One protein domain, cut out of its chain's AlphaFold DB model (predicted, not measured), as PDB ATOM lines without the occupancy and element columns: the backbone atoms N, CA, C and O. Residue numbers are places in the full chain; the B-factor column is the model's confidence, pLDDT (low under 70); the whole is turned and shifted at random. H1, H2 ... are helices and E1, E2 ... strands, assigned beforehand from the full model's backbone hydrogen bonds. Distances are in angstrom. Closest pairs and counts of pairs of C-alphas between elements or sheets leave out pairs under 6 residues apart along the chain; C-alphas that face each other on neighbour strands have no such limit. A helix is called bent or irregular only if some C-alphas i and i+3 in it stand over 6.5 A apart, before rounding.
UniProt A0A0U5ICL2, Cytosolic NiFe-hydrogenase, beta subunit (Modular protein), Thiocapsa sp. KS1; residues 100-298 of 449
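Overview. This is residues 100 to 298 of the 449 residues of the protein "Cytosolic NiFe-hydrogenase, beta subunit (Modular protein)" of Thiocapsa sp. KS1 (UniProt A0A0U5ICL2). A strongly twisted sheet of seven strands makes the core, with H1 on one face, H2 and H3 on the opposite face, and H6 crossing E1, E9 and E8. From this body the hairpin E4 and E5 reaches out as an arm; its tip, residues 167 to 172, sticks out. The printed part has 199 residues, with six named helices and nine named strands, along the chain E1 H1 E2 E3 H2 E4 E5 E6 H3 H4 E7 E8 E9 H5 H6. The class is mixed, and so is the large sheet, in the order E1 E9 E8 E7 E6 E2 E3; the whole is compact, radius of gyration of the C-alphas 18.5 A, yet elongated, with spans of 70 by 39 by 37 A.

Arrangement. Begin at edge strand E1, residues 100 to 103, antiparallel to E9, residues 258 to 263; N 100 and O 261 are 2.8 A apart. H1, residues 104 to 115, comes closest to E2, residues 119 to 126, at the C-alphas of Leu 114 and Val 120, 6.9 A. E2 bends by 61 degrees at residue 123 and forms a hairpin with E3, residues 129 to 134; N 124 and O 131 are 2.9 A apart. H2, residues 152 to 155, has a height of 8.1 A over the sheet. In the hairpin of E4, residues 160 to 167, and E5, residues 173 to 175, N 165 and O 174 are 2.9 A apart. E6, residues 183 to 189, is parallel to E2, N 184 to O 119 2.8 A, and to E7, residues 219 to 224, N 220 to O 183 2.9 A. Between E6 and E7 find H3, residues 190 to 204, and H4, residues 210 to 216: a strand-helix-strand unit, parallel neighbour strands joined through helices, with a right-handed crossover. H3 and H4 only just touch, only at the corner, with 3 pairs of C-alphas within 8 A, the closest Gln 203 and Tyr 212, 6.9 A; H4 is not on the sheet. H1 and H3 lie on opposite faces, in three layers, helices on both faces of a sheet. E8, residues 250 to 254, is parallel to E7, N 252 to O 223 2.8 A, and forms a hairpin with E9, N 253 to O 260 2.8 A. H5, residues 266 to 270, stands at the sheet's level, 3.1 A. H6, residues 283 to 298, runs across the strands, at 84 degrees to E1 on the local plane. Each O i to N i+4 pair is within hydrogen-bond range in H3, H4 and H5, against 6 of 8 in H1 and 10 of 12 in H6; H2 is too short for one.

Along the chain. Find C-alpha 100 at (11.971, -11.219, -1.556), where E1 begins. E4 spans 20.5 A, ending at C-alpha 167, (44.913, -50.097, 14.684). H3 spans 21.0 A, and H6 25.0 A to C-alpha 298 at (11.575, -1.135, 22.974). H1 and H6 are only just irregular: C-alphas 105 and 108 are 6.9 A apart, 295 and 298 6.6 A.

Size, cuts and confidence. The C-alphas farthest apart, of Lys 169 and Ala 284, are 70.5 A apart. The printed part has no cut; the long links are E3 to H2, E7 to E8 and H5 to H6. Mean pLDDT of the printed part is 94.4, and no printed residue is under 70.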
ATOM      1  N   LYS A 100      13.172 -10.570  -1.022       97.44
ATOM      2  CA  LYS A 100      11.971 -11.219  -1.556       97.44
ATOM      3  C   LYS A 100      10.901 -11.238  -0.484       97.44
ATOM      4  O   LYS A 100      11.189 -11.071   0.698       97.44
ATOM      5  N   ILE A 101       9.665 -11.493  -0.878       97.94
ATOM      6  CA  ILE A 101       8.583 -11.704   0.079       97.94
ATOM      7  C   ILE A 101       8.055 -13.146  -0.074       97.94
ATOM      8  O   ILE A 101       8.005 -13.699  -1.173       97.94
ATOM      9  N   LEU A 102       7.683 -13.777   1.039       97.88
ATOM     10  CA  LEU A 102       7.145 -15.138   1.089       97.88
ATOM     11  C   LEU A 102       5.805 -15.130   1.835       97.88
ATOM     12  O   LEU A 102       5.786 -14.886   3.045       97.88
ATOM     13  N   PRO A 103       4.671 -15.414   1.174       97.19
ATOM     14  CA  PRO A 103       3.394 -15.570   1.864       97.19
ATOM     15  C   PRO A 103       3.450 -16.698   2.904       97.19
ATOM     16  O   PRO A 103       3.977 -17.775   2.621       97.19
ATOM     17  N   LYS A 104       2.861 -16.509   4.096       95.50
ATOM     18  CA  LYS A 104       2.945 -17.518   5.176       95.50
ATOM     19  C   LYS A 104       2.394 -18.885   4.776       95.50
ATOM     20  O   LYS A 104       2.940 -19.906   5.184       95.50
ATOM     21  N   HIS A 105       1.346 -18.916   3.953       94.75
ATOM     22  CA  HIS A 105       0.758 -20.166   3.464       94.75
ATOM     23  C   HIS A 105       1.711 -20.959   2.547       94.75
ATOM     24  O   HIS A 105       1.580 -22.176   2.445       94.75
ATOM     25  N   SER A 106       2.688 -20.290   1.925       96.25
ATOM     26  CA  SER A 106       3.686 -20.896   1.034       96.25
ATOM     27  C   SER A 106       4.909 -21.445   1.773       96.25
ATOM     28  O   SER A 106       5.701 -22.170   1.172       96.25
ATOM     29  N   LEU A 107       5.069 -21.146   3.071       95.38
ATOM     30  CA  LEU A 107       6.215 -21.592   3.875       95.38
ATOM     31  C   LEU A 107       6.376 -23.116   3.846       95.38
ATOM     32  O   LEU A 107       7.473 -23.612   3.614       95.38
ATOM     33  N   LYS A 108       5.279 -23.859   4.029       94.69
ATOM     34  CA  LYS A 108       5.312 -25.328   4.044       94.69
ATOM     35  C   LYS A 108       5.776 -25.899   2.706       94.69
ATOM     36  O   LYS A 108       6.666 -26.740   2.666       94.69
ATOM     37  N   ALA A 109       5.251 -25.353   1.609       96.12
ATOM     38  CA  ALA A 109       5.647 -25.749   0.263       96.12
ATOM     39  C   ALA A 109       7.133 -25.465  -0.016       96.12
ATOM     40  O   ALA A 109       7.780 -26.236  -0.723       96.12
ATOM     41  N   TRP A 110       7.689 -24.379   0.532       96.81
ATOM     42  CA  TRP A 110       9.124 -24.108   0.436       96.81
ATOM     43  C   TRP A 110       9.940 -25.143   1.217       96.81
ATOM     44  O   TRP A 110      10.860 -25.733   0.656       96.81
ATOM     45  N   VAL A 111       9.557 -25.436   2.461       96.19
ATOM     46  CA  VAL A 111      10.220 -26.447   3.301       96.19
ATOM     47  C   VAL A 111      10.213 -27.824   2.635       96.19
ATOM     48  O   VAL A 111      11.254 -28.475   2.580       96.19
ATOM     49  N   ASP A 112       9.089 -28.254   2.062       95.50
ATOM     50  CA  ASP A 112       9.010 -29.539   1.359       95.50
ATOM     51  C   ASP A 112       9.933 -29.599   0.132       95.50
ATOM     52  O   ASP A 112      10.540 -30.639  -0.137       95.50
ATOM     53  N   ARG A 113      10.120 -28.481  -0.584       94.81
ATOM     54  CA  ARG A 113      11.106 -28.406  -1.675       94.81
ATOM     55  C   ARG A 113      12.543 -28.502  -1.170       94.81
ATOM     56  O   ARG A 113      13.348 -29.190  -1.794       94.81
ATOM     57  N   LEU A 114      12.864 -27.853  -0.050       95.88
ATOM     58  CA  LEU A 114      14.191 -27.958   0.563       95.88
ATOM     59  C   LEU A 114      14.496 -29.411   0.944       95.88
ATOM     60  O   LEU A 114      15.555 -29.929   0.595       95.88
ATOM     61  N   ARG A 115      13.533 -30.097   1.567       95.50
ATOM     62  CA  ARG A 115      13.652 -31.499   1.999       95.50
ATOM     63  C   ARG A 115      13.889 -32.489   0.857       95.50
ATOM     64  O   ARG A 115      14.449 -33.555   1.086       95.50
ATOM     65  N   ALA A 116      13.499 -32.151  -0.371       93.56
ATOM     66  CA  ALA A 116      13.747 -32.999  -1.537       93.56
ATOM     67  C   ALA A 116      15.235 -33.077  -1.933       93.56
ATOM     68  O   ALA A 116      15.629 -34.000  -2.641       93.56
ATOM     69  N   THR A 117      16.054 -32.106  -1.514       93.38
ATOM     70  CA  THR A 117      17.464 -31.986  -1.934       93.38
ATOM     71  C   THR A 117      18.442 -31.845  -0.770       93.38
ATOM     72  O   THR A 117      19.621 -32.156  -0.922       93.38
ATOM     73  N   HIS A 118      17.962 -31.396   0.388       96.19
ATOM     74  CA  HIS A 118      18.753 -31.136   1.578       96.19
ATOM     75  C   HIS A 118      18.140 -31.829   2.786       96.19
ATOM     76  O   HIS A 118      16.923 -31.950   2.923       96.19
ATOM     77  N   ARG A 119      18.998 -32.174   3.737       96.88
ATOM     78  CA  ARG A 119      18.574 -32.452   5.101       96.88
ATOM     79  C   ARG A 119      18.090 -31.151   5.740       96.88
ATOM     80  O   ARG A 119      18.866 -30.203   5.842       96.88
ATOM     81  N   VAL A 120      16.842 -31.085   6.198       97.62
ATOM     82  CA  VAL A 120      16.309 -29.879   6.854       97.62
ATOM     83  C   VAL A 120      16.206 -30.103   8.351       97.62
ATOM     84  O   VAL A 120      15.548 -31.031   8.814       97.62
ATOM     85  N   VAL A 121      16.866 -29.231   9.105       97.25
ATOM     86  CA  VAL A 121      16.890 -29.244  10.561       97.25
ATOM     87  C   VAL A 121      16.206 -27.991  11.076       97.25
ATOM     88  O   VAL A 121      16.557 -26.886  10.672       97.25
ATOM     89  N   ALA A 122      15.275 -28.144  12.007       96.50
ATOM     90  CA  ALA A 122      14.498 -27.043  12.553       96.50
ATOM     91  C   ALA A 122      14.109 -27.301  14.015       96.50
ATOM     92  O   ALA A 122      14.141 -28.449  14.467       96.50
ATOM     93  N   PRO A 123      13.757 -26.259  14.784       95.06
ATOM     94  CA  PRO A 123      13.170 -26.430  16.105       95.06
ATOM     95  C   PRO A 123      11.798 -27.111  16.002       95.06
ATOM     96  O   PRO A 123      10.891 -26.623  15.325       95.06
ATOM     97  N   ARG A 124      11.661 -28.217  16.730       92.69
ATOM     98  CA  ARG A 124      10.427 -28.978  16.930       92.69
ATOM     99  C   ARG A 124      10.073 -28.988  18.411       92.69
ATOM    100  O   ARG A 124      10.969 -29.043  19.258       92.69
ATOM    101  N   GLU A 125       8.782 -28.937  18.727       90.81
ATOM    102  CA  GLU A 125       8.314 -29.127  20.098       90.81
ATOM    103  C   GLU A 125       8.358 -30.612  20.486       90.81
ATOM    104  O   GLU A 125       7.682 -31.454  19.895       90.81
ATOM    105  N   THR A 126       9.142 -30.921  21.513       87.88
ATOM    106  CA  THR A 126       9.344 -32.265  22.047       87.88
ATOM    107  C   THR A 126       9.269 -32.190  23.574       87.88
ATOM    108  O   THR A 126      10.099 -31.550  24.217       87.88
ATOM    109  N   TYR A 127       8.257 -32.830  24.170       88.38
ATOM    110  CA  TYR A 127       7.999 -32.816  25.622       88.38
ATOM    111  C   TYR A 127       7.906 -31.402  26.243       88.38
ATOM    112  O   TYR A 127       8.434 -31.160  27.327       88.38
ATOM    113  N   GLY A 128       7.249 -30.455  25.559       88.38
ATOM    114  CA  GLY A 128       7.073 -29.076  26.043       88.38
ATOM    115  C   GLY A 128       8.357 -28.236  26.032       88.38
ATOM    116  O   GLY A 128       8.459 -27.235  26.740       88.38
ATOM    117  N   GLN A 129       9.366 -28.665  25.276       90.94
ATOM    118  CA  GLN A 129      10.609 -27.943  25.017       90.94
ATOM    119  C   GLN A 129      10.882 -27.939  23.516       90.94
ATOM    120  O   GLN A 129      10.422 -28.827  22.807       90.94
ATOM    121  N   TYR A 130      11.681 -26.993  23.022       93.81
ATOM    122  CA  TYR A 130      12.088 -27.000  21.618       93.81
ATOM    123  C   TYR A 130      13.465 -27.633  21.444       93.81
ATOM    124  O   TYR A 130      14.423 -27.321  22.163       93.81
ATOM    125  N   ILE A 131      13.588 -28.516  20.462       94.06
ATOM    126  CA  ILE A 131      14.844 -29.175  20.113       94.06
ATOM    127  C   ILE A 131      15.033 -29.028  18.610       94.06
ATOM    128  O   ILE A 131      14.125 -29.308  17.838       94.06
ATOM    129  N   PHE A 132      16.215 -28.575  18.188       95.56
ATOM    130  CA  PHE A 132      16.574 -28.650  16.775       95.56
ATOM    131  C   PHE A 132      16.739 -30.114  16.395       95.56
ATOM    132  O   PHE A 132      17.622 -30.779  16.945       95.56
ATOM    133  N   GLU A 133      15.911 -30.597  15.485       94.94
ATOM    134  CA  GLU A 133      15.935 -31.957  14.956       94.94
ATOM    135  C   GLU A 133      15.696 -31.924  13.451       94.94
ATOM    136  O   GLU A 133      15.326 -30.898  12.885       94.94
ATOM    137  N   GLU A 134      15.984 -33.038  12.788       95.50
ATOM    138  CA  GLU A 134      15.601 -33.202  11.391       95.50
ATOM    139  C   GLU A 134      14.080 -33.334  11.297       95.50
ATOM    140  O   GLU A 134      13.483 -34.076  12.078       95.50
ATOM    141  N   ILE A 135      13.461 -32.588  10.381       94.12
ATOM    142  CA  ILE A 135      12.003 -32.579  10.228       94.12
ATOM    143  C   ILE A 135      11.546 -33.523   9.110       94.12
ATOM    144  O   ILE A 135      12.026 -33.475   7.972       94.12
ATOM    145  N   GLU A 136      10.572 -34.373   9.435       90.38
ATOM    146  CA  GLU A 136       9.963 -35.332   8.505       90.38
ATOM    147  C   GLU A 136       8.713 -34.766   7.820       90.38
ATOM    148  O   GLU A 136       8.276 -35.285   6.788       90.38
ATOM    149  N   ASN A 137       8.148 -33.685   8.350       91.44
ATOM    150  CA  ASN A 137       7.053 -32.949   7.740       91.44
ATOM    151  C   ASN A 137       7.295 -31.438   7.882       91.44
ATOM    152  O   ASN A 137       7.800 -30.972   8.902       91.44
ATOM    153  N   ALA A 138       6.920 -30.652   6.872       92.06
ATOM    154  CA  ALA A 138       6.919 -29.195   6.969       92.06
ATOM    155  C   ALA A 138       6.033 -28.661   8.113       92.06
ATOM    156  O   ALA A 138       6.277 -27.565   8.613       92.06
ATOM    157  N   ASP A 139       5.034 -29.433   8.548       90.50
ATOM    158  CA  ASP A 139       4.199 -29.146   9.717       90.50
ATOM    159  C   ASP A 139       4.965 -29.198  11.050       90.50
ATOM    160  O   ASP A 139       4.517 -28.589  12.019       90.50
ATOM    161  N   ASP A 140       6.120 -29.872  11.107       89.12
ATOM    162  CA  ASP A 140       6.949 -29.949  12.319       89.12
ATOM    163  C   ASP A 140       7.745 -28.655  12.578       89.12
ATOM    164  O   ASP A 140       8.287 -28.467  13.670       89.12
ATOM    165  N   LEU A 141       7.848 -27.764  11.581       90.69
ATOM    166  CA  LEU A 141       8.593 -26.509  11.676       90.69
ATOM    167  C   LEU A 141       7.864 -25.497  12.566       90.69
ATOM    168  O   LEU A 141       6.787 -25.007  12.220       90.69
ATOM    169  N   VAL A 142       8.522 -25.067  13.645       91.62
ATOM    170  CA  VAL A 142       8.030 -23.987  14.508       91.62
ATOM    171  C   VAL A 142       8.913 -22.745  14.375       91.62
ATOM    172  O   VAL A 142      10.059 -22.743  14.806       91.62
ATOM    173  N   LEU A 143       8.388 -21.658  13.796       92.06
ATOM    174  CA  LEU A 143       9.128 -20.388  13.692       92.06
ATOM    175  C   LEU A 143       8.974 -19.480  14.923       92.06
ATOM    176  O   LEU A 143       9.928 -18.799  15.282       92.06
ATOM    177  N   ASP A 144       7.805 -19.474  15.575       91.06
ATOM    178  CA  ASP A 144       7.576 -18.725  16.824       91.06
ATOM    179  C   ASP A 144       7.837 -19.643  18.022       91.06
ATOM    180  O   ASP A 144       6.926 -20.279  18.549       91.06
ATOM    181  N   TYR A 145       9.104 -19.756  18.416       92.75
ATOM    182  CA  TYR A 145       9.533 -20.539  19.573       92.75
ATOM    183  C   TYR A 145      10.414 -19.695  20.499       92.75
ATOM    184  O   TYR A 145      11.105 -18.773  20.074       92.75
ATOM    185  N   HIS A 146      10.400 -20.008  21.795       89.06
ATOM    186  CA  HIS A 146      11.144 -19.239  22.800       89.06
ATOM    187  C   HIS A 146      12.648 -19.503  22.677       89.06
ATOM    188  O   HIS A 146      13.460 -18.636  22.386       89.06
ATOM    189  N   THR A 147      13.064 -20.743  22.903       89.88
ATOM    190  CA  THR A 147      14.462 -21.146  22.805       89.88
ATOM    191  C   THR A 147      14.547 -22.653  22.713       89.88
ATOM    192  O   THR A 147      13.622 -23.361  23.110       89.88
ATOM    193  N   SER A 148      15.675 -23.142  22.214       92.19
ATOM    194  CA  SER A 148      15.972 -24.565  22.162       92.19
ATOM    195  C   SER A 148      16.833 -25.011  23.346       92.19
ATOM    196  O   SER A 148      17.718 -24.271  23.790       92.19
ATOM    197  N   VAL A 149      16.621 -26.246  23.819       90.62
ATOM    198  CA  VAL A 149      17.394 -26.847  24.928       90.62
ATOM    199  C   VAL A 149      18.886 -26.855  24.604       90.62
ATOM    200  O   VAL A 149      19.717 -26.381  25.381       90.62
ATOM    201  N   LEU A 150      19.229 -27.380  23.426       93.81
ATOM    202  CA  LEU A 150      20.572 -27.291  22.874       93.81
ATOM    203  C   LEU A 150      20.595 -26.285  21.725       93.81
ATOM    204  O   LEU A 150      19.670 -26.265  20.907       93.81
ATOM    205  N   PRO A 151      21.656 -25.469  21.628       94.81
ATOM    206  CA  PRO A 151      21.809 -24.560  20.512       94.81
ATOM    207  C   PRO A 151      22.067 -25.333  19.206       94.81
ATOM    208  O   PRO A 151      22.636 -26.433  19.231       94.81
ATOM    209  N   PRO A 152      21.745 -24.725  18.055       95.00
ATOM    210  CA  PRO A 152      21.945 -25.310  16.725       95.00
ATOM    211  C   PRO A 152      23.415 -25.633  16.415       95.00
ATOM    212  O   PRO A 152      23.690 -26.445  15.534       95.00
ATOM    213  N   LYS A 153      24.375 -25.102  17.196       95.38
ATOM    214  CA  LYS A 153      25.809 -25.422  17.080       95.38
ATOM    215  C   LYS A 153      26.094 -26.928  17.026       95.38
ATOM    216  O   LYS A 153      27.120 -27.302  16.478       95.38
ATOM    217  N   LYS A 154      25.229 -27.790  17.592       95.50
ATOM    218  CA  LYS A 154      25.409 -29.254  17.593       95.50
ATOM    219  C   LYS A 154      25.498 -29.870  16.189       95.50
ATOM    220  O   LYS A 154      26.015 -30.968  16.059       95.50
ATOM    221  N   TYR A 155      25.023 -29.177  15.155       95.75
ATOM    222  CA  TYR A 155      25.148 -29.623  13.762       95.75
ATOM    223  C   TYR A 155      26.480 -29.234  13.116       95.75
ATOM    224  O   TYR A 155      26.854 -29.804  12.100       95.75
ATOM    225  N   LEU A 156      27.217 -28.300  13.719       95.69
ATOM    226  CA  LEU A 156      28.547 -27.882  13.267       95.69
ATOM    227  C   LEU A 156      29.656 -28.465  14.163       95.69
ATOM    228  O   LEU A 156      30.698 -28.888  13.672       95.69
ATOM    229  N   LEU A 157      29.403 -28.525  15.473       95.19
ATOM    230  CA  LEU A 157      30.234 -29.121  16.522       95.19
ATOM    231  C   LEU A 157      29.393 -30.135  17.311       95.19
ATOM    232  O   LEU A 157      28.816 -29.761  18.338       95.19
ATOM    233  N   PRO A 158      29.279 -31.395  16.865       95.19
ATOM    234  CA  PRO A 158      28.433 -32.373  17.535       95.19
ATOM    235  C   PRO A 158      28.929 -32.717  18.949       95.19
ATOM    236  O   PRO A 158      30.116 -32.566  19.247       95.19
ATOM    237  N   PRO A 159      28.036 -33.167  19.858       95.12
ATOM    238  CA  PRO A 159      28.407 -33.523  21.231       95.12
ATOM    239  C   PRO A 159      29.440 -34.643  21.327       95.12
ATOM    240  O   PRO A 159      30.144 -34.737  22.332       95.12
ATOM    241  N   ARG A 160      29.500 -35.480  20.294       95.44
ATOM    242  CA  ARG A 160      30.449 -36.562  20.101       95.44
ATOM    243  C   ARG A 160      30.819 -36.604  18.624       95.44
ATOM    244  O   ARG A 160      29.936 -36.498  17.780       95.44
ATOM    245  N   GLU A 161      32.097 -36.778  18.344       95.38
ATOM    246  CA  GLU A 161      32.641 -36.809  16.995       95.38
ATOM    247  C   GLU A 161      33.807 -37.784  16.903       95.38
ATOM    248  O   GLU A 161      34.734 -37.711  17.709       95.38
ATOM    249  N   ASP A 162      33.793 -38.658  15.904       94.88
ATOM    250  CA  ASP A 162      34.938 -39.506  15.593       94.88
ATOM    251  C   ASP A 162      35.975 -38.683  14.802       94.88
ATOM    252  O   ASP A 162      35.634 -38.040  13.812       94.88
ATOM    253  N   LEU A 163      37.241 -38.683  15.234       95.12
ATOM    254  CA  LEU A 163      38.318 -37.931  14.571       95.12
ATOM    255  C   LEU A 163      39.113 -38.819  13.613       95.12
ATOM    256  O   LEU A 163      39.323 -38.486  12.446       95.12
ATOM    257  N   PHE A 164      39.560 -39.974  14.104       95.44
ATOM    258  CA  PHE A 164      40.264 -40.976  13.310       95.44
ATOM    259  C   PHE A 164      40.120 -42.366  13.928       95.44
ATOM    260  O   PHE A 164      39.971 -42.511  15.145       95.44
ATOM    261  N   ALA A 165      40.197 -43.389  13.083       96.19
ATOM    262  CA  ALA A 165      40.371 -44.771  13.500       96.19
ATOM    263  C   ALA A 165      41.862 -45.097  13.576       96.19
ATOM    264  O   ALA A 165      42.671 -44.544  12.826       96.19
ATOM    265  N   PHE A 166      42.224 -46.009  14.468       96.69
ATOM    266  CA  PHE A 166      43.574 -46.540  14.559       96.69
ATOM    267  C   PHE A 166      43.563 -48.045  14.816       96.69
ATOM    268  O   PHE A 166      42.648 -48.586  15.439       96.69
ATOM    269  N   ASN A 167      44.612 -48.715  14.349       96.38
ATOM    270  CA  ASN A 167      44.913 -50.097  14.684       96.38
ATOM    271  C   ASN A 167      46.128 -50.122  15.621       96.38
ATOM    272  O   ASN A 167      47.227 -49.714  15.252       96.38
ATOM    273  N   ALA A 168      45.930 -50.608  16.844       91.56
ATOM    274  CA  ALA A 168      46.955 -50.634  17.884       91.56
ATOM    275  C   ALA A 168      48.069 -51.664  17.615       91.56
ATOM    276  O   ALA A 168      49.150 -51.557  18.190       91.56
ATOM    277  N   LYS A 169      47.829 -52.657  16.745       92.06
ATOM    278  CA  LYS A 169      48.820 -53.672  16.354       92.06
ATOM    279  C   LYS A 169      49.671 -53.233  15.170       92.06
ATOM    280  O   LYS A 169      50.880 -53.440  15.189       92.06
ATOM    281  N   THR A 170      49.047 -52.670  14.137       94.81
ATOM    282  CA  THR A 170      49.739 -52.251  12.906       94.81
ATOM    283  C   THR A 170      50.239 -50.811  12.970       94.81
ATOM    284  O   THR A 170      51.050 -50.425  12.135       94.81
ATOM    285  N   MET A 171      49.801 -50.028  13.966       92.38
ATOM    286  CA  MET A 171      50.056 -48.586  14.085       92.38
ATOM    287  C   MET A 171      49.501 -47.772  12.904       92.38
ATOM    288  O   MET A 171      49.920 -46.640  12.664       92.38
ATOM    289  N   GLU A 172      48.545 -48.334  12.163       95.06
ATOM    290  CA  GLU A 172      47.868 -47.650  11.065       95.06
ATOM    291  C   GLU A 172      46.787 -46.712  11.600       95.06
ATOM    292  O   GLU A 172      46.082 -47.031  12.559       95.06
ATOM    293  N   MET A 173      46.638 -45.553  10.956       95.25
ATOM    294  CA  MET A 173      45.660 -44.529  11.313       95.25
ATOM    295  C   MET A 173      44.941 -44.033  10.062       95.25
ATOM    296  O   MET A 173      45.577 -43.800   9.033       95.25
ATOM    297  N   SER A 174      43.628 -43.828  10.153       93.69
ATOM    298  CA  SER A 174      42.822 -43.275   9.064       93.69
ATOM    299  C   SER A 174      41.866 -42.190   9.572       93.69
ATOM    300  O   SER A 174      41.177 -42.395  10.574       93.69
ATOM    301  N   PRO A 175      41.808 -41.017   8.914       91.44
ATOM    302  CA  PRO A 175      40.895 -39.952   9.310       91.44
ATOM    303  C   PRO A 175      39.439 -40.396   9.130       91.44
ATOM    304  O   PRO A 175      39.097 -41.045   8.142       91.44
ATOM    305  N   LEU A 176      38.577 -40.013  10.072       90.06
ATOM    306  CA  LEU A 176      37.139 -40.273  10.026       90.06
ATOM    307  C   LEU A 176      36.396 -38.954   9.821       90.06
ATOM    308  O   LEU A 176      35.834 -38.383  10.749       90.06
ATOM    309  N   ILE A 177      36.404 -38.447   8.592       83.44
ATOM    310  CA  ILE A 177      35.557 -37.309   8.226       83.44
ATOM    311  C   ILE A 177      34.244 -37.877   7.697       83.44
ATOM    312  O   ILE A 177      34.229 -38.556   6.672       83.44
ATOM    313  N   GLU A 178      33.156 -37.623   8.422       78.94
ATOM    314  CA  GLU A 178      31.809 -38.045   8.032       78.94
ATOM    315  C   GLU A 178      31.451 -37.507   6.639       78.94
ATOM    316  O   GLU A 178      31.773 -36.367   6.291       78.94
ATOM    317  N   GLU A 179      30.748 -38.315   5.847       83.06
ATOM    318  CA  GLU A 179      30.117 -37.819   4.629       83.06
ATOM    319  C   GLU A 179      28.960 -36.897   5.020       83.06
ATOM    320  O   GLU A 179      27.979 -37.315   5.639       83.06
ATOM    321  N   ILE A 180      29.100 -35.612   4.698       88.50
ATOM    322  CA  ILE A 180      28.153 -34.590   5.135       88.50
ATOM    323  C   ILE A 180      27.172 -34.299   4.010       88.50
ATOM    324  O   ILE A 180      27.522 -33.716   2.979       88.50
ATOM    325  N   GLN A 181      25.920 -34.671   4.253       92.75
ATOM    326  CA  GLN A 181      24.801 -34.299   3.402       92.75
ATOM    327  C   GLN A 181      24.577 -32.778   3.446       92.75
ATOM    328  O   GLN A 181      24.662 -32.187   4.532       92.75
ATOM    329  N   PRO A 182      24.262 -32.132   2.306       96.38
ATOM    330  CA  PRO A 182      23.810 -30.746   2.293       96.38
ATOM    331  C   PRO A 182      22.678 -30.543   3.303       96.38
ATOM    332  O   PRO A 182      21.673 -31.251   3.267       96.38
ATOM    333  N   THR A 183      22.870 -29.618   4.239       97.31
ATOM    334  CA  THR A 183      21.978 -29.413   5.381       97.31
ATOM    335  C   THR A 183      21.503 -27.966   5.422       97.31
ATOM    336  O   THR A 183      22.307 -27.045   5.328       97.31
ATOM    337  N   VAL A 184      20.207 -27.749   5.620       98.06
ATOM    338  CA  VAL A 184      19.636 -26.430   5.909       98.06
ATOM    339  C   VAL A 184      19.234 -26.399   7.378       98.06
ATOM    340  O   VAL A 184      18.403 -27.201   7.804       98.06
ATOM    341  N   ILE A 185      19.807 -25.481   8.158       97.56
ATOM    342  CA  ILE A 185      19.366 -25.230   9.536       97.56
ATOM    343  C   ILE A 185      18.410 -24.039   9.515       97.56
ATOM    344  O   ILE A 185      18.824 -22.918   9.220       97.56
ATOM    345  N   MET A 186      17.139 -24.289   9.818       97.06
ATOM    346  CA  MET A 186      16.058 -23.311   9.757       97.06
ATOM    347  C   MET A 186      15.707 -22.711  11.115       97.06
ATOM    348  O   MET A 186      15.904 -23.328  12.157       97.06
ATOM    349  N   ALA A 187      15.113 -21.516  11.073       96.12
ATOM    350  CA  ALA A 187      14.597 -20.788  12.230       96.12
ATOM    351  C   ALA A 187      15.667 -20.427  13.273       96.12
ATOM    352  O   ALA A 187      15.391 -20.365  14.469       96.12
ATOM    353  N   LEU A 188      16.904 -20.180  12.844       96.88
ATOM    354  CA  LEU A 188      17.961 -19.695  13.732       96.88
ATOM    355  C   LEU A 188      17.602 -18.308  14.278       96.88
ATOM    356  O   LEU A 188      17.312 -17.399  13.504       96.88
ATOM    357  N   HIS A 189      17.682 -18.108  15.592       96.31
ATOM    358  CA  HIS A 189      17.621 -16.758  16.154       96.31
ATOM    359  C   HIS A 189      18.876 -15.956  15.788       96.31
ATOM    360  O   HIS A 189      19.960 -16.517  15.607       96.31
ATOM    361  N   THR A 190      18.769 -14.626  15.744       96.00
ATOM    362  CA  THR A 190      19.899 -13.737  15.400       96.00
ATOM    363  C   THR A 190      21.117 -13.961  16.302       96.00
ATOM    364  O   THR A 190      22.249 -14.027  15.824       96.00
ATOM    365  N   CYS A 191      20.905 -14.199  17.598       96.19
ATOM    366  CA  CYS A 191      21.987 -14.505  18.534       96.19
ATOM    367  C   CYS A 191      22.683 -15.856  18.260       96.19
ATOM    368  O   CYS A 191      23.862 -16.001  18.589       96.19
ATOM    369  N   ASP A 192      21.999 -16.824  17.639       97.06
ATOM    370  CA  ASP A 192      22.610 -18.077  17.186       97.06
ATOM    371  C   ASP A 192      23.476 -17.860  15.942       97.06
ATOM    372  O   ASP A 192      24.561 -18.434  15.869       97.06
ATOM    373  N   LEU A 193      23.071 -16.977  15.020       96.75
ATOM    374  CA  LEU A 193      23.925 -16.582  13.895       96.75
ATOM    375  C   LEU A 193      25.212 -15.911  14.373       96.75
ATOM    376  O   LEU A 193      26.290 -16.358  14.001       96.75
ATOM    377  N   HIS A 194      25.122 -14.921  15.270       97.62
ATOM    378  CA  HIS A 194      26.310 -14.292  15.874       97.62
ATOM    379  C   HIS A 194      27.223 -15.317  16.552       97.62
ATOM    380  O   HIS A 194      28.452 -15.217  16.500       97.62
ATOM    381  N   ALA A 195      26.630 -16.328  17.189       97.50
ATOM    382  CA  ALA A 195      27.401 -17.388  17.807       97.50
ATOM    383  C   ALA A 195      28.136 -18.254  16.778       97.50
ATOM    384  O   ALA A 195      29.296 -18.595  17.011       97.50
ATOM    385  N   ILE A 196      27.492 -18.578  15.655       97.38
ATOM    386  CA  ILE A 196      28.115 -19.304  14.545       97.38
ATOM    387  C   ILE A 196      29.210 -18.453  13.898       97.38
ATOM    388  O   ILE A 196      30.303 -18.969  13.714       97.38
ATOM    389  N   THR A 197      29.005 -17.151  13.675       96.69
ATOM    390  CA  THR A 197      30.048 -16.238  13.165       96.69
ATOM    391  C   THR A 197      31.304 -16.263  14.044       96.69
ATOM    392  O   THR A 197      32.430 -16.339  13.548       96.69
ATOM    393  N   LEU A 198      31.132 -16.251  15.371       96.69
ATOM    394  CA  LEU A 198      32.252 -16.400  16.296       96.69
ATOM    395  C   LEU A 198      32.916 -17.781  16.170       96.69
ATOM    396  O   LEU A 198      34.143 -17.862  16.170       96.69
ATOM    397  N   LEU A 199      32.135 -18.863  16.092       97.00
ATOM    398  CA  LEU A 199      32.678 -20.214  15.934       97.00
ATOM    399  C   LEU A 199      33.423 -20.379  14.605       97.00
ATOM    400  O   LEU A 199      34.516 -20.934  14.622       97.00
ATOM    401  N   ASP A 200      32.911 -19.835  13.502       96.06
ATOM    402  CA  ASP A 200      33.564 -19.822  12.192       96.06
ATOM    403  C   ASP A 200      34.952 -19.179  12.293       96.06
ATOM    404  O   ASP A 200      35.942 -19.748  11.829       96.06
ATOM    405  N   LYS A 201      35.056 -18.046  12.999       95.56
ATOM    406  CA  LYS A 201      36.342 -17.383  13.244       95.56
ATOM    407  C   LYS A 201      37.280 -18.229  14.108       95.56
ATOM    408  O   LYS A 201      38.459 -18.353  13.788       95.56
ATOM    409  N   ILE A 202      36.775 -18.831  15.183       95.38
ATOM    410  CA  ILE A 202      37.573 -19.647  16.112       95.38
ATOM    411  C   ILE A 202      38.103 -20.911  15.437       95.38
ATOM    412  O   ILE A 202      39.272 -21.240  15.601       95.38
ATOM    413  N   GLN A 203      37.251 -21.599  14.682       96.06
ATOM    414  CA  GLN A 203      37.560 -22.868  14.023       96.06
ATOM    415  C   GLN A 203      38.263 -22.681  12.671       96.06
ATOM    416  O   GLN A 203      38.695 -23.660  12.061       96.06
ATOM    417  N   GLY A 204      38.346 -21.445  12.171       94.81
ATOM    418  CA  GLY A 204      39.044 -21.082  10.935       94.81
ATOM    419  C   GLY A 204      40.381 -20.361  11.139       94.81
ATOM    420  O   GLY A 204      41.116 -20.186  10.173       94.81
ATOM    421  N   THR A 205      40.712 -19.932  12.363       91.81
ATOM    422  CA  THR A 205      41.951 -19.190  12.656       91.81
ATOM    423  C   THR A 205      43.011 -20.102  13.274       91.81
ATOM    424  O   THR A 205      42.744 -20.814  14.239       91.81
ATOM    425  N   GLY A 206      44.251 -20.023  12.785       89.50
ATOM    426  CA  GLY A 206      45.362 -20.834  13.286       89.50
ATOM    427  C   GLY A 206      45.312 -22.254  12.724       89.50
ATOM    428  O   GLY A 206      45.475 -22.441  11.522       89.50
ATOM    429  N   HIS A 207      45.097 -23.251  13.586       88.44
ATOM    430  CA  HIS A 207      44.913 -24.638  13.155       88.44
ATOM    431  C   HIS A 207      43.436 -24.890  12.866       88.44
ATOM    432  O   HIS A 207      42.650 -25.150  13.774       88.44
ATOM    433  N   THR A 208      43.079 -24.781  11.591       92.75
ATOM    434  CA  THR A 208      41.709 -24.947  11.115       92.75
ATOM    435  C   THR A 208      41.152 -26.331  11.441       92.75
ATOM    436  O   THR A 208      41.754 -27.353  11.104       92.75
ATOM    437  N   ASP A 209      39.960 -26.366  12.032       94.69
ATOM    438  CA  ASP A 209      39.268 -27.611  12.355       94.69
ATOM    439  C   ASP A 209      38.601 -28.204  11.108       94.69
ATOM    440  O   ASP A 209      37.592 -27.703  10.607       94.69
ATOM    441  N   GLN A 210      39.181 -29.280  10.579       92.69
ATOM    442  CA  GLN A 210      38.752 -29.864   9.306       92.69
ATOM    443  C   GLN A 210      37.313 -30.392   9.347       92.69
ATOM    444  O   GLN A 210      36.594 -30.248   8.355       92.69
ATOM    445  N   HIS A 211      36.876 -30.947  10.481       94.31
ATOM    446  CA  HIS A 211      35.531 -31.500  10.621       94.31
ATOM    447  C   HIS A 211      34.479 -30.389  10.680       94.31
ATOM    448  O   HIS A 211      33.475 -30.441   9.966       94.31
ATOM    449  N   TYR A 212      34.738 -29.337  11.462       95.81
ATOM    450  CA  TYR A 212      33.879 -28.158  11.512       95.81
ATOM    451  C   TYR A 212      33.739 -27.515  10.131       95.81
ATOM    452  O   TYR A 212      32.626 -27.271   9.668       95.81
ATOM    453  N   GLN A 213      34.861 -27.282   9.441       94.94
ATOM    454  CA  GLN A 213      34.843 -26.645   8.124       94.94
ATOM    455  C   GLN A 213      34.143 -27.506   7.070       94.94
ATOM    456  O   GLN A 213      33.450 -26.973   6.204       94.94
ATOM    457  N   ALA A 214      34.300 -28.832   7.132       94.25
ATOM    458  CA  ALA A 214      33.575 -29.739   6.252       94.25
ATOM    459  C   ALA A 214      32.056 -29.589   6.436       94.25
ATOM    460  O   ALA A 214      31.348 -29.462   5.435       94.25
ATOM    461  N   ARG A 215      31.565 -29.513   7.685       95.44
ATOM    462  CA  ARG A 215      30.132 -29.304   7.963       95.44
ATOM    463  C   ARG A 215      29.665 -27.922   7.551       95.44
ATOM    464  O   ARG A 215      28.657 -27.799   6.857       95.44
ATOM    465  N   ARG A 216      30.422 -26.885   7.915       95.62
ATOM    466  CA  ARG A 216      30.067 -25.492   7.635       95.62
ATOM    467  C   ARG A 216      29.916 -25.217   6.137       95.62
ATOM    468  O   ARG A 216      28.979 -24.517   5.771       95.62
ATOM    469  N   ARG A 217      30.766 -25.805   5.279       95.19
ATOM    470  CA  ARG A 217      30.686 -25.690   3.803       95.19
ATOM    471  C   ARG A 217      29.463 -26.359   3.172       95.19
ATOM    472  O   ARG A 217      29.151 -26.072   2.025       95.19
ATOM    473  N   LYS A 218      28.832 -27.299   3.874       96.06
ATOM    474  CA  LYS A 218      27.642 -28.034   3.422       96.06
ATOM    475  C   LYS A 218      26.382 -27.603   4.174       96.06
ATOM    476  O   LYS A 218      25.360 -28.269   4.056       96.06
ATOM    477  N   THR A 219      26.468 -26.537   4.971       96.88
ATOM    478  CA  THR A 219      25.370 -26.063   5.808       96.88
ATOM    479  C   THR A 219      24.937 -24.669   5.382       96.88
ATOM    480  O   THR A 219      25.738 -23.737   5.459       96.88
ATOM    481  N   THR A 220      23.659 -24.530   5.045       97.69
ATOM    482  CA  THR A 220      22.999 -23.249   4.781       97.69
ATOM    483  C   THR A 220      22.180 -22.833   6.005       97.69
ATOM    484  O   THR A 220      21.454 -23.639   6.593       97.69
ATOM    485  N   LEU A 221      22.310 -21.578   6.424       97.69
ATOM    486  CA  LEU A 221      21.730 -21.013   7.638       97.69
ATOM    487  C   LEU A 221      20.536 -20.114   7.295       97.69
ATOM    488  O   LEU A 221      20.701 -19.022   6.748       97.69
ATOM    489  N   VAL A 222      19.334 -20.552   7.672       97.88
ATOM    490  CA  VAL A 222      18.095 -19.776   7.539       97.88
ATOM    491  C   VAL A 222      17.669 -19.295   8.921       97.88
ATOM    492  O   VAL A 222      17.388 -20.084   9.827       97.88
ATOM    493  N   SER A 223      17.622 -17.982   9.091       97.06
ATOM    494  CA  SER A 223      17.333 -17.329  10.368       97.06
ATOM    495  C   SER A 223      15.981 -16.631  10.380       97.06
ATOM    496  O   SER A 223      15.413 -16.351   9.330       97.06
ATOM    497  N   ILE A 224      15.465 -16.365  11.578       96.69
ATOM    498  CA  ILE A 224      14.221 -15.633  11.827       96.69
ATOM    499  C   ILE A 224      14.504 -14.483  12.795       96.69
ATOM    500  O   ILE A 224      15.241 -14.634  13.775       96.69
ATOM    501  N   GLU A 225      13.935 -13.320  12.504       96.25
ATOM    502  CA  GLU A 225      14.090 -12.127  13.319       96.25
ATOM    503  C   GLU A 225      13.350 -12.247  14.662       96.25
ATOM    504  O   GLU A 225      12.178 -12.620  14.737       96.25
ATOM    505  N   CYS A 226      14.029 -11.880  15.749       95.25
ATOM    506  CA  CYS A 226      13.477 -11.868  17.096       95.25
ATOM    507  C   CYS A 226      12.754 -10.539  17.367       95.25
ATOM    508  O   CYS A 226      13.353  -9.588  17.866       95.25
ATOM    509  N   LEU A 227      11.452 -10.465  17.085       94.88
ATOM    510  CA  LEU A 227      10.654  -9.242  17.303       94.88
ATOM    511  C   LEU A 227      10.301  -8.972  18.778       94.88
ATOM    512  O   LEU A 227      10.022  -7.835  19.165       94.88
ATOM    513  N   LYS A 228      10.339 -10.020  19.602       93.94
ATOM    514  CA  LYS A 228      10.080 -10.011  21.048       93.94
ATOM    515  C   LYS A 228      11.189 -10.784  21.775       93.94
ATOM    516  O   LYS A 228      11.825 -11.638  21.144       93.94
ATOM    517  N   PRO A 229      11.441 -10.525  23.071       93.12
ATOM    518  CA  PRO A 229      12.345 -11.341  23.864       93.12
ATOM    519  C   PRO A 229      11.969 -12.812  23.774       93.12
ATOM    520  O   PRO A 229      10.823 -13.202  23.990       93.12
ATOM    521  N   CYS A 230      12.962 -13.625  23.449       90.69
ATOM    522  CA  CYS A 230      12.792 -15.056  23.307       90.69
ATOM    523  C   CYS A 230      12.696 -15.755  24.679       90.69
ATOM    524  O   CYS A 230      12.207 -16.872  24.775       90.69
ATOM    525  N   MET A 231      13.134 -15.085  25.754       90.56
ATOM    526  CA  MET A 231      13.014 -15.504  27.153       90.56
ATOM    527  C   MET A 231      13.352 -14.340  28.100       90.56
ATOM    528  O   MET A 231      14.057 -13.413  27.701       90.56
ATOM    529  N   ASP A 232      12.949 -14.437  29.369       91.44
ATOM    530  CA  ASP A 232      13.131 -13.380  30.384       91.44
ATOM    531  C   ASP A 232      14.594 -12.973  30.604       91.44
ATOM    532  O   ASP A 232      14.911 -11.807  30.817       91.44
ATOM    533  N   HIS A 233      15.516 -13.936  30.525       94.25
ATOM    534  CA  HIS A 233      16.947 -13.689  30.712       94.25
ATOM    535  C   HIS A 233      17.695 -13.339  29.416       94.25
ATOM    536  O   HIS A 233      18.929 -13.383  29.403       94.25
ATOM    537  N   ALA A 234      16.996 -13.039  28.318       95.12
ATOM    538  CA  ALA A 234      17.628 -12.610  27.076       95.12
ATOM    539  C   ALA A 234      18.024 -11.126  27.138       95.12
ATOM    540  O   ALA A 234      17.208 -10.262  27.425       95.12
ATOM    541  N   PHE A 235      19.279 -10.832  26.806       96.81
ATOM    542  CA  PHE A 235      19.852  -9.481  26.778       96.81
ATOM    543  C   PHE A 235      20.690  -9.245  25.516       96.81
ATOM    544  O   PHE A 235      21.701  -8.541  25.523       96.81
ATOM    545  N   CYS A 236      20.265  -9.852  24.402       96.31
ATOM    546  CA  CYS A 236      20.907  -9.731  23.089       96.31
ATOM    547  C   CYS A 236      21.080  -8.265  22.658       96.31
ATOM    548  O   CYS A 236      22.074  -7.925  22.024       96.31
ATOM    549  N   LYS A 237      20.147  -7.382  23.051       95.69
ATOM    550  CA  LYS A 237      20.236  -5.935  22.804       95.69
ATOM    551  C   LYS A 237      21.488  -5.326  23.435       95.69
ATOM    552  O   LYS A 237      22.232  -4.653  22.734       95.69
ATOM    553  N   SER A 238      21.756  -5.607  24.712       95.75
ATOM    554  CA  SER A 238      22.979  -5.137  25.380       95.75
ATOM    555  C   SER A 238      24.236  -5.728  24.763       95.75
ATOM    556  O   SER A 238      25.243  -5.046  24.697       95.75
ATOM    557  N   MET A 239      24.187  -6.971  24.280       96.19
ATOM    558  CA  MET A 239      25.350  -7.601  23.649       96.19
ATOM    559  C   MET A 239      25.590  -7.166  22.196       96.19
ATOM    560  O   MET A 239      26.559  -7.621  21.595       96.19
ATOM    561  N   GLY A 240      24.723  -6.328  21.613       94.69
ATOM    562  CA  GLY A 240      24.817  -5.927  20.205       94.69
ATOM    563  C   GLY A 240      24.494  -7.051  19.211       94.69
ATOM    564  O   GLY A 240      24.824  -6.945  18.037       94.69
ATOM    565  N   THR A 241      23.841  -8.124  19.661       95.62
ATOM    566  CA  THR A 241      23.557  -9.338  18.870       95.62
ATOM    567  C   THR A 241      22.084  -9.489  18.504       95.62
ATOM    568  O   THR A 241      21.645 -10.560  18.090       95.62
ATOM    569  N   LEU A 242      21.291  -8.434  18.718       93.75
ATOM    570  CA  LEU A 242      19.864  -8.444  18.421       93.75
ATOM    571  C   LEU A 242      19.587  -8.333  16.914       93.75
ATOM    572  O   LEU A 242      18.628  -8.935  16.441       93.75
ATOM    573  N   ALA A 243      20.401  -7.576  16.176       92.88
ATOM    574  CA  ALA A 243      20.341  -7.500  14.716       92.88
ATOM    575  C   ALA A 243      21.076  -8.687  14.077       92.88
ATOM    576  O   ALA A 243      21.997  -9.242  14.681       92.88
ATOM    577  N   VAL A 244      20.691  -9.059  12.859       93.38
ATOM    578  CA  VAL A 244      21.389 -10.084  12.075       93.38
ATOM    579  C   VAL A 244      22.858  -9.669  11.821       93.38
ATOM    580  O   VAL A 244      23.113  -8.492  11.548       93.38
ATOM    581  N   PRO A 245      23.854 -10.567  11.983       92.19
ATOM    582  CA  PRO A 245      25.245 -10.272  11.623       92.19
ATOM    583  C   PRO A 245      25.428 -10.244  10.102       92.19
ATOM    584  O   PRO A 245      24.549 -10.657   9.359       92.19
ATOM    585  N   GLU A 246      26.606  -9.850   9.622       83.81
ATOM    586  CA  GLU A 246      27.000 -10.166   8.245       83.81
ATOM    587  C   GLU A 246      27.228 -11.684   8.074       83.81
ATOM    588  O   GLU A 246      27.630 -12.374   9.017       83.81
ATOM    589  N   GLY A 247      27.018 -12.208   6.861       78.62
ATOM    590  CA  GLY A 247      27.353 -13.599   6.517       78.62
ATOM    591  C   GLY A 247      26.297 -14.653   6.880       78.62
ATOM    592  O   GLY A 247      26.651 -15.810   7.114       78.62
ATOM    593  N   PHE A 248      25.018 -14.273   6.942       91.25
ATOM    594  CA  PHE A 248      23.896 -15.219   6.907       91.25
ATOM    595  C   PHE A 248      23.574 -15.638   5.467       91.25
ATOM    596  O   PHE A 248      23.947 -14.940   4.527       91.25
ATOM    597  N   ASP A 249      22.856 -16.750   5.290       97.06
ATOM    598  CA  ASP A 249      22.438 -17.201   3.959       97.06
ATOM    599  C   ASP A 249      21.028 -16.694   3.620       97.06
ATOM    600  O   ASP A 249      20.829 -16.068   2.580       97.06
ATOM    601  N   VAL A 250      20.063 -16.881   4.531       97.81
ATOM    602  CA  VAL A 250      18.706 -16.315   4.421       97.81
ATOM    603  C   VAL A 250      18.241 -15.780   5.780       97.81
ATOM    604  O   VAL A 250      18.419 -16.441   6.811       97.81
ATOM    605  N   HIS A 251      17.620 -14.601   5.799       97.94
ATOM    606  CA  HIS A 251      17.013 -14.015   6.996       97.94
ATOM    607  C   HIS A 251      15.535 -13.704   6.768       97.94
ATOM    608  O   HIS A 251      15.162 -13.042   5.802       97.94
ATOM    609  N   LEU A 252      14.684 -14.220   7.652       97.81
ATOM    610  CA  LEU A 252      13.241 -14.042   7.616       97.81
ATOM    611  C   LEU A 252      12.823 -12.985   8.639       97.81
ATOM    612  O   LEU A 252      13.204 -13.068   9.803       97.81
ATOM    613  N   THR A 253      11.962 -12.053   8.241       97.44
ATOM    614  CA  THR A 253      11.286 -11.113   9.149       97.44
ATOM    615  C   THR A 253       9.777 -11.282   9.027       97.44
ATOM    616  O   THR A 253       9.229 -11.184   7.931       97.44
ATOM    617  N   ASP A 254       9.085 -11.548  10.138       97.06
ATOM    618  CA  ASP A 254       7.624 -11.700  10.148       97.06
ATOM    619  C   ASP A 254       6.915 -10.344  10.007       97.06
ATOM    620  O   ASP A 254       7.055  -9.465  10.858       97.06
ATOM    621  N   LEU A 255       6.128 -10.177   8.941       96.69
ATOM    622  CA  LEU A 255       5.357  -8.960   8.666       96.69
ATOM    623  C   LEU A 255       3.868  -9.089   9.028       96.69
ATOM    624  O   LEU A 255       3.138  -8.091   8.970       96.69
ATOM    625  N   GLY A 256       3.418 -10.279   9.444       95.00
ATOM    626  CA  GLY A 256       2.028 -10.595   9.778       95.00
ATOM    627  C   GLY A 256       1.473 -11.746   8.940       95.00
ATOM    628  O   GLY A 256       1.386 -12.871   9.421       95.00
ATOM    629  N   ASP A 257       1.077 -11.484   7.697       95.56
ATOM    630  CA  ASP A 257       0.542 -12.467   6.737       95.56
ATOM    631  C   ASP A 257       1.622 -13.070   5.814       95.56
ATOM    632  O   ASP A 257       1.391 -14.064   5.116       95.56
ATOM    633  N   ARG A 258       2.823 -12.488   5.834       97.12
ATOM    634  CA  ARG A 258       3.975 -12.847   5.000       97.12
ATOM    635  C   ARG A 258       5.293 -12.599   5.722       97.12
ATOM    636  O   ARG A 258       5.328 -11.909   6.739       97.12
ATOM    637  N   TYR A 259       6.364 -13.159   5.177       98.06
ATOM    638  CA  TYR A 259       7.736 -12.920   5.604       98.06
ATOM    639  C   TYR A 259       8.468 -12.052   4.584       98.06
ATOM    640  O   TYR A 259       8.359 -12.295   3.381       98.06
ATOM    641  N   ALA A 260       9.239 -11.085   5.067       97.94
ATOM    642  CA  ALA A 260      10.352 -10.517   4.317       97.94
ATOM    643  C   ALA A 260      11.528 -11.497   4.350       97.94
ATOM    644  O   ALA A 260      11.808 -12.075   5.398       97.94
ATOM    645  N   VAL A 261      12.170 -11.710   3.205       98.06
ATOM    646  CA  VAL A 261      13.219 -12.709   2.993       98.06
ATOM    647  C   VAL A 261      14.440 -12.013   2.415       98.06
ATOM    648  O   VAL A 261      14.486 -11.714   1.224       98.06
ATOM    649  N   GLU A 262      15.414 -11.735   3.266       97.19
ATOM    650  CA  GLU A 262      16.701 -11.169   2.872       97.19
ATOM    651  C   GLU A 262      17.668 -12.296   2.495       97.19
ATOM    652  O   GLU A 262      17.793 -13.288   3.221       97.19
ATOM    653  N   ILE A 263      18.358 -12.145   1.364       96.88
ATOM    654  CA  ILE A 263      19.277 -13.148   0.813       96.88
ATOM    655  C   ILE A 263      20.715 -12.666   1.006       96.88
ATOM    656  O   ILE A 263      21.154 -11.721   0.356       96.88
ATOM    657  N   GLY A 264      21.451 -13.306   1.914       95.25
ATOM    658  CA  GLY A 264      22.782 -12.857   2.338       95.25
ATOM    659  C   GLY A 264      23.959 -13.572   1.666       95.25
ATOM    660  O   GLY A 264      25.099 -13.126   1.812       95.25
ATOM    661  N   SER A 265      23.713 -14.663   0.931       95.31
ATOM    662  CA  SER A 265      24.762 -15.454   0.274       95.31
ATOM    663  C   SER A 265      24.286 -16.160  -1.000       95.31
ATOM    664  O   SER A 265      23.089 -16.374  -1.195       95.31
ATOM    665  N   GLU A 266      25.238 -16.611  -1.824       94.88
ATOM    666  CA  GLU A 266      24.973 -17.448  -3.007       94.88
ATOM    667  C   GLU A 266      24.273 -18.771  -2.643       94.88
ATOM    668  O   GLU A 266      23.401 -19.240  -3.368       94.88
ATOM    669  N   GLN A 267      24.616 -19.375  -1.496       94.25
ATOM    670  CA  GLN A 267      23.940 -20.591  -1.022       94.25
ATOM    671  C   GLN A 267      22.486 -20.304  -0.639       94.25
ATOM    672  O   GLN A 267      21.624 -21.148  -0.863       94.25
ATOM    673  N   GLY A 268      22.206 -19.127  -0.072       95.56
ATOM    674  CA  GLY A 268      20.845 -18.683   0.220       95.56
ATOM    675  C   GLY A 268      20.030 -18.418  -1.042       95.56
ATOM    676  O   GLY A 268      18.872 -18.824  -1.118       95.56
ATOM    677  N   GLU A 269      20.645 -17.806  -2.056       95.56
ATOM    678  CA  GLU A 269      20.015 -17.563  -3.357       95.56
ATOM    679  C   GLU A 269      19.594 -18.877  -4.029       95.56
ATOM    680  O   GLU A 269      18.445 -19.008  -4.454       95.56
ATOM    681  N   GLN A 270      20.454 -19.900  -3.999       95.12
ATOM    682  CA  GLN A 270      20.153 -21.242  -4.520       95.12
ATOM    683  C   GLN A 270      18.943 -21.913  -3.845       95.12
ATOM    684  O   GLN A 270      18.302 -22.770  -4.455       95.12
ATOM    685  N   LEU A 271      18.598 -21.544  -2.603       95.75
ATOM    686  CA  LEU A 271      17.409 -22.075  -1.916       95.75
ATOM    687  C   LEU A 271      16.091 -21.450  -2.404       95.75
ATOM    688  O   LEU A 271      15.014 -21.937  -2.042       95.75
ATOM    689  N   ILE A 272      16.167 -20.349  -3.155       94.94
ATOM    690  CA  ILE A 272      15.034 -19.487  -3.519       94.94
ATOM    691  C   ILE A 272      14.877 -19.386  -5.043       94.94
ATOM    692  O   ILE A 272      13.755 -19.267  -5.541       94.94
ATOM    693  N   GLU A 273      15.978 -19.447  -5.793       91.56
ATOM    694  CA  GLU A 273      16.009 -19.258  -7.242       91.56
ATOM    695  C   GLU A 273      15.050 -20.208  -7.988       91.56
ATOM    696  O   GLU A 273      14.924 -21.396  -7.686       91.56
ATOM    697  N   GLY A 274      14.325 -19.669  -8.975       86.38
ATOM    698  CA  GLY A 274      13.385 -20.435  -9.806       86.38
ATOM    699  C   GLY A 274      12.085 -20.858  -9.106       86.38
ATOM    700  O   GLY A 274      11.251 -21.536  -9.716       86.38
ATOM    701  N   LEU A 275      11.868 -20.465  -7.846       91.88
ATOM    702  CA  LEU A 275      10.648 -20.770  -7.102       91.88
ATOM    703  C   LEU A 275       9.597 -19.665  -7.270       91.88
ATOM    704  O   LEU A 275       9.746 -18.562  -6.758       91.88
ATOM    705  N   SER A 276       8.450 -20.001  -7.867       92.69
ATOM    706  CA  SER A 276       7.284 -19.103  -7.971       92.69
ATOM    707  C   SER A 276       6.570 -18.830  -6.637       92.69
ATOM    708  O   SER A 276       5.535 -18.170  -6.614       92.69
ATOM    709  N   LEU A 277       7.091 -19.370  -5.529       94.50
ATOM    710  CA  LEU A 277       6.584 -19.142  -4.172       94.50
ATOM    711  C   LEU A 277       6.977 -17.761  -3.627       94.50
ATOM    712  O   LEU A 277       6.351 -17.290  -2.677       94.50
ATOM    713  N   PHE A 278       8.005 -17.148  -4.214       95.75
ATOM    714  CA  PHE A 278       8.540 -15.849  -3.834       95.75
ATOM    715  C   PHE A 278       8.181 -14.813  -4.900       95.75
ATOM    716  O   PHE A 278       8.204 -15.091  -6.096       95.75
ATOM    717  N   TRP A 279       7.867 -13.606  -4.451       94.56
ATOM    718  CA  TRP A 279       7.565 -12.436  -5.287       94.56
ATOM    719  C   TRP A 279       8.514 -11.277  -4.962       94.56
ATOM    720  O   TRP A 279       9.135 -11.239  -3.891       94.56
ATOM    721  N   GLU A 280       8.628 -10.343  -5.906       95.44
ATOM    722  CA  GLU A 280       9.362  -9.099  -5.687       95.44
ATOM    723  C   GLU A 280       8.626  -8.211  -4.673       95.44
ATOM    724  O   GLU A 280       7.396  -8.109  -4.738       95.44
ATOM    725  N   PRO A 281       9.353  -7.559  -3.752       95.62
ATOM    726  CA  PRO A 281       8.762  -6.635  -2.795       95.62
ATOM    727  C   PRO A 281       8.210  -5.388  -3.495       95.62
ATOM    728  O   PRO A 281       8.804  -4.878  -4.449       95.62
ATOM    729  N   VAL A 282       7.108  -4.850  -2.974       95.62
ATOM    730  CA  VAL A 282       6.619  -3.505  -3.328       95.62
ATOM    731  C   VAL A 282       7.000  -2.490  -2.246       95.62
ATOM    732  O   VAL A 282       7.371  -2.871  -1.138       95.62
ATOM    733  N   GLU A 283       6.886  -1.188  -2.526       94.88
ATOM    734  CA  GLU A 283       7.237  -0.106  -1.580       94.88
ATOM    735  C   GLU A 283       6.579  -0.285  -0.196       94.88
ATOM    736  O   GLU A 283       7.242  -0.176   0.834       94.88
ATOM    737  N   ALA A 284       5.311  -0.707  -0.170       95.12
ATOM    738  CA  ALA A 284       4.583  -0.983   1.069       95.12
ATOM    739  C   ALA A 284       5.201  -2.110   1.924       95.12
ATOM    740  O   ALA A 284       5.037  -2.105   3.146       95.12
ATOM    741  N   ASP A 285       5.899  -3.080   1.322       96.12
ATOM    742  CA  ASP A 285       6.588  -4.133   2.075       96.12
ATOM    743  C   ASP A 285       7.853  -3.593   2.754       96.12
ATOM    744  O   ASP A 285       8.108  -3.934   3.909       96.12
ATOM    745  N   TYR A 286       8.600  -2.699   2.094       95.31
ATOM    746  CA  TYR A 286       9.752  -2.020   2.702       95.31
ATOM    747  C   TYR A 286       9.329  -1.148   3.889       95.31
ATOM    748  O   TYR A 286       9.927  -1.229   4.965       95.31
ATOM    749  N   ASP A 287       8.254  -0.371   3.737       95.75
ATOM    750  CA  ASP A 287       7.681   0.414   4.836       95.75
ATOM    751  C   ASP A 287       7.262  -0.478   6.005       95.75
ATOM    752  O   ASP A 287       7.500  -0.155   7.175       95.75
ATOM    753  N   ARG A 288       6.677  -1.642   5.701       96.56
ATOM    754  CA  ARG A 288       6.262  -2.609   6.715       96.56
ATOM    755  C   ARG A 288       7.453  -3.215   7.454       96.56
ATOM    756  O   ARG A 288       7.391  -3.310   8.681       96.56
ATOM    757  N   VAL A 289       8.526  -3.583   6.751       96.12
ATOM    758  CA  VAL A 289       9.788  -4.037   7.363       96.12
ATOM    759  C   VAL A 289      10.320  -2.957   8.304       96.12
ATOM    760  O   VAL A 289      10.534  -3.229   9.484       96.12
ATOM    761  N   ASN A 290      10.439  -1.713   7.832       95.00
ATOM    762  CA  ASN A 290      10.923  -0.592   8.641       95.00
ATOM    763  C   ASN A 290      10.077  -0.381   9.904       95.00
ATOM    764  O   ASN A 290      10.620  -0.201  10.996       95.00
ATOM    765  N   GLN A 291       8.749  -0.455   9.785       95.88
ATOM    766  CA  GLN A 291       7.832  -0.324  10.915       95.88
ATOM    767  C   GLN A 291       8.021  -1.445  11.949       95.88
ATOM    768  O   GLN A 291       8.098  -1.173  13.150       95.88
ATOM    769  N   VAL A 292       8.100  -2.701  11.497       95.94
ATOM    770  CA  VAL A 292       8.300  -3.874  12.363       95.94
ATOM    771  C   VAL A 292       9.651  -3.793  13.080       95.94
ATOM    772  O   VAL A 292       9.724  -3.974  14.297       95.94
ATOM    773  N   MET A 293      10.709  -3.431  12.353       94.44
ATOM    774  CA  MET A 293      12.063  -3.300  12.892       94.44
ATOM    775  C   MET A 293      12.195  -2.134  13.878       94.44
ATOM    776  O   MET A 293      12.858  -2.268  14.906       94.44
ATOM    777  N   ALA A 294      11.524  -1.005  13.630       93.31
ATOM    778  CA  ALA A 294      11.482   0.112  14.573       93.31
ATOM    779  C   ALA A 294      10.754  -0.260  15.879       93.31
ATOM    780  O   ALA A 294      11.200   0.119  16.965       93.31
ATOM    781  N   GLY A 295       9.677  -1.051  15.790       94.31
ATOM    782  CA  GLY A 295       8.899  -1.523  16.942       94.31
ATOM    783  C   GLY A 295       9.589  -2.595  17.796       94.31
ATOM    784  O   GLY A 295       9.156  -2.849  18.916       94.31
ATOM    785  N   LYS A 296      10.668  -3.210  17.300       93.94
ATOM    786  CA  LYS A 296      11.415  -4.280  17.978       93.94
ATOM    787  C   LYS A 296      12.192  -3.788  19.201       93.94
ATOM    788  O   LYS A 296      12.166  -4.422  20.252       93.94
ATOM    789  N   TRP A 297      12.918  -2.675  19.078       88.44
ATOM    790  CA  TRP A 297      13.906  -2.243  20.080       88.44
ATOM    791  C   TRP A 297      13.352  -1.974  21.486       88.44
ATOM    792  O   TRP A 297      14.052  -2.320  22.446       88.44
ATOM    793  N   PRO A 298      12.161  -1.366  21.655       92.75
ATOM    794  CA  PRO A 298      11.575  -1.135  22.974       92.75
ATOM    795  C   PRO A 298      11.158  -2.415  23.703       92.75
ATOM    796  O   PRO A 298      10.985  -2.371  24.908       92.75
TER     797      PRO A 298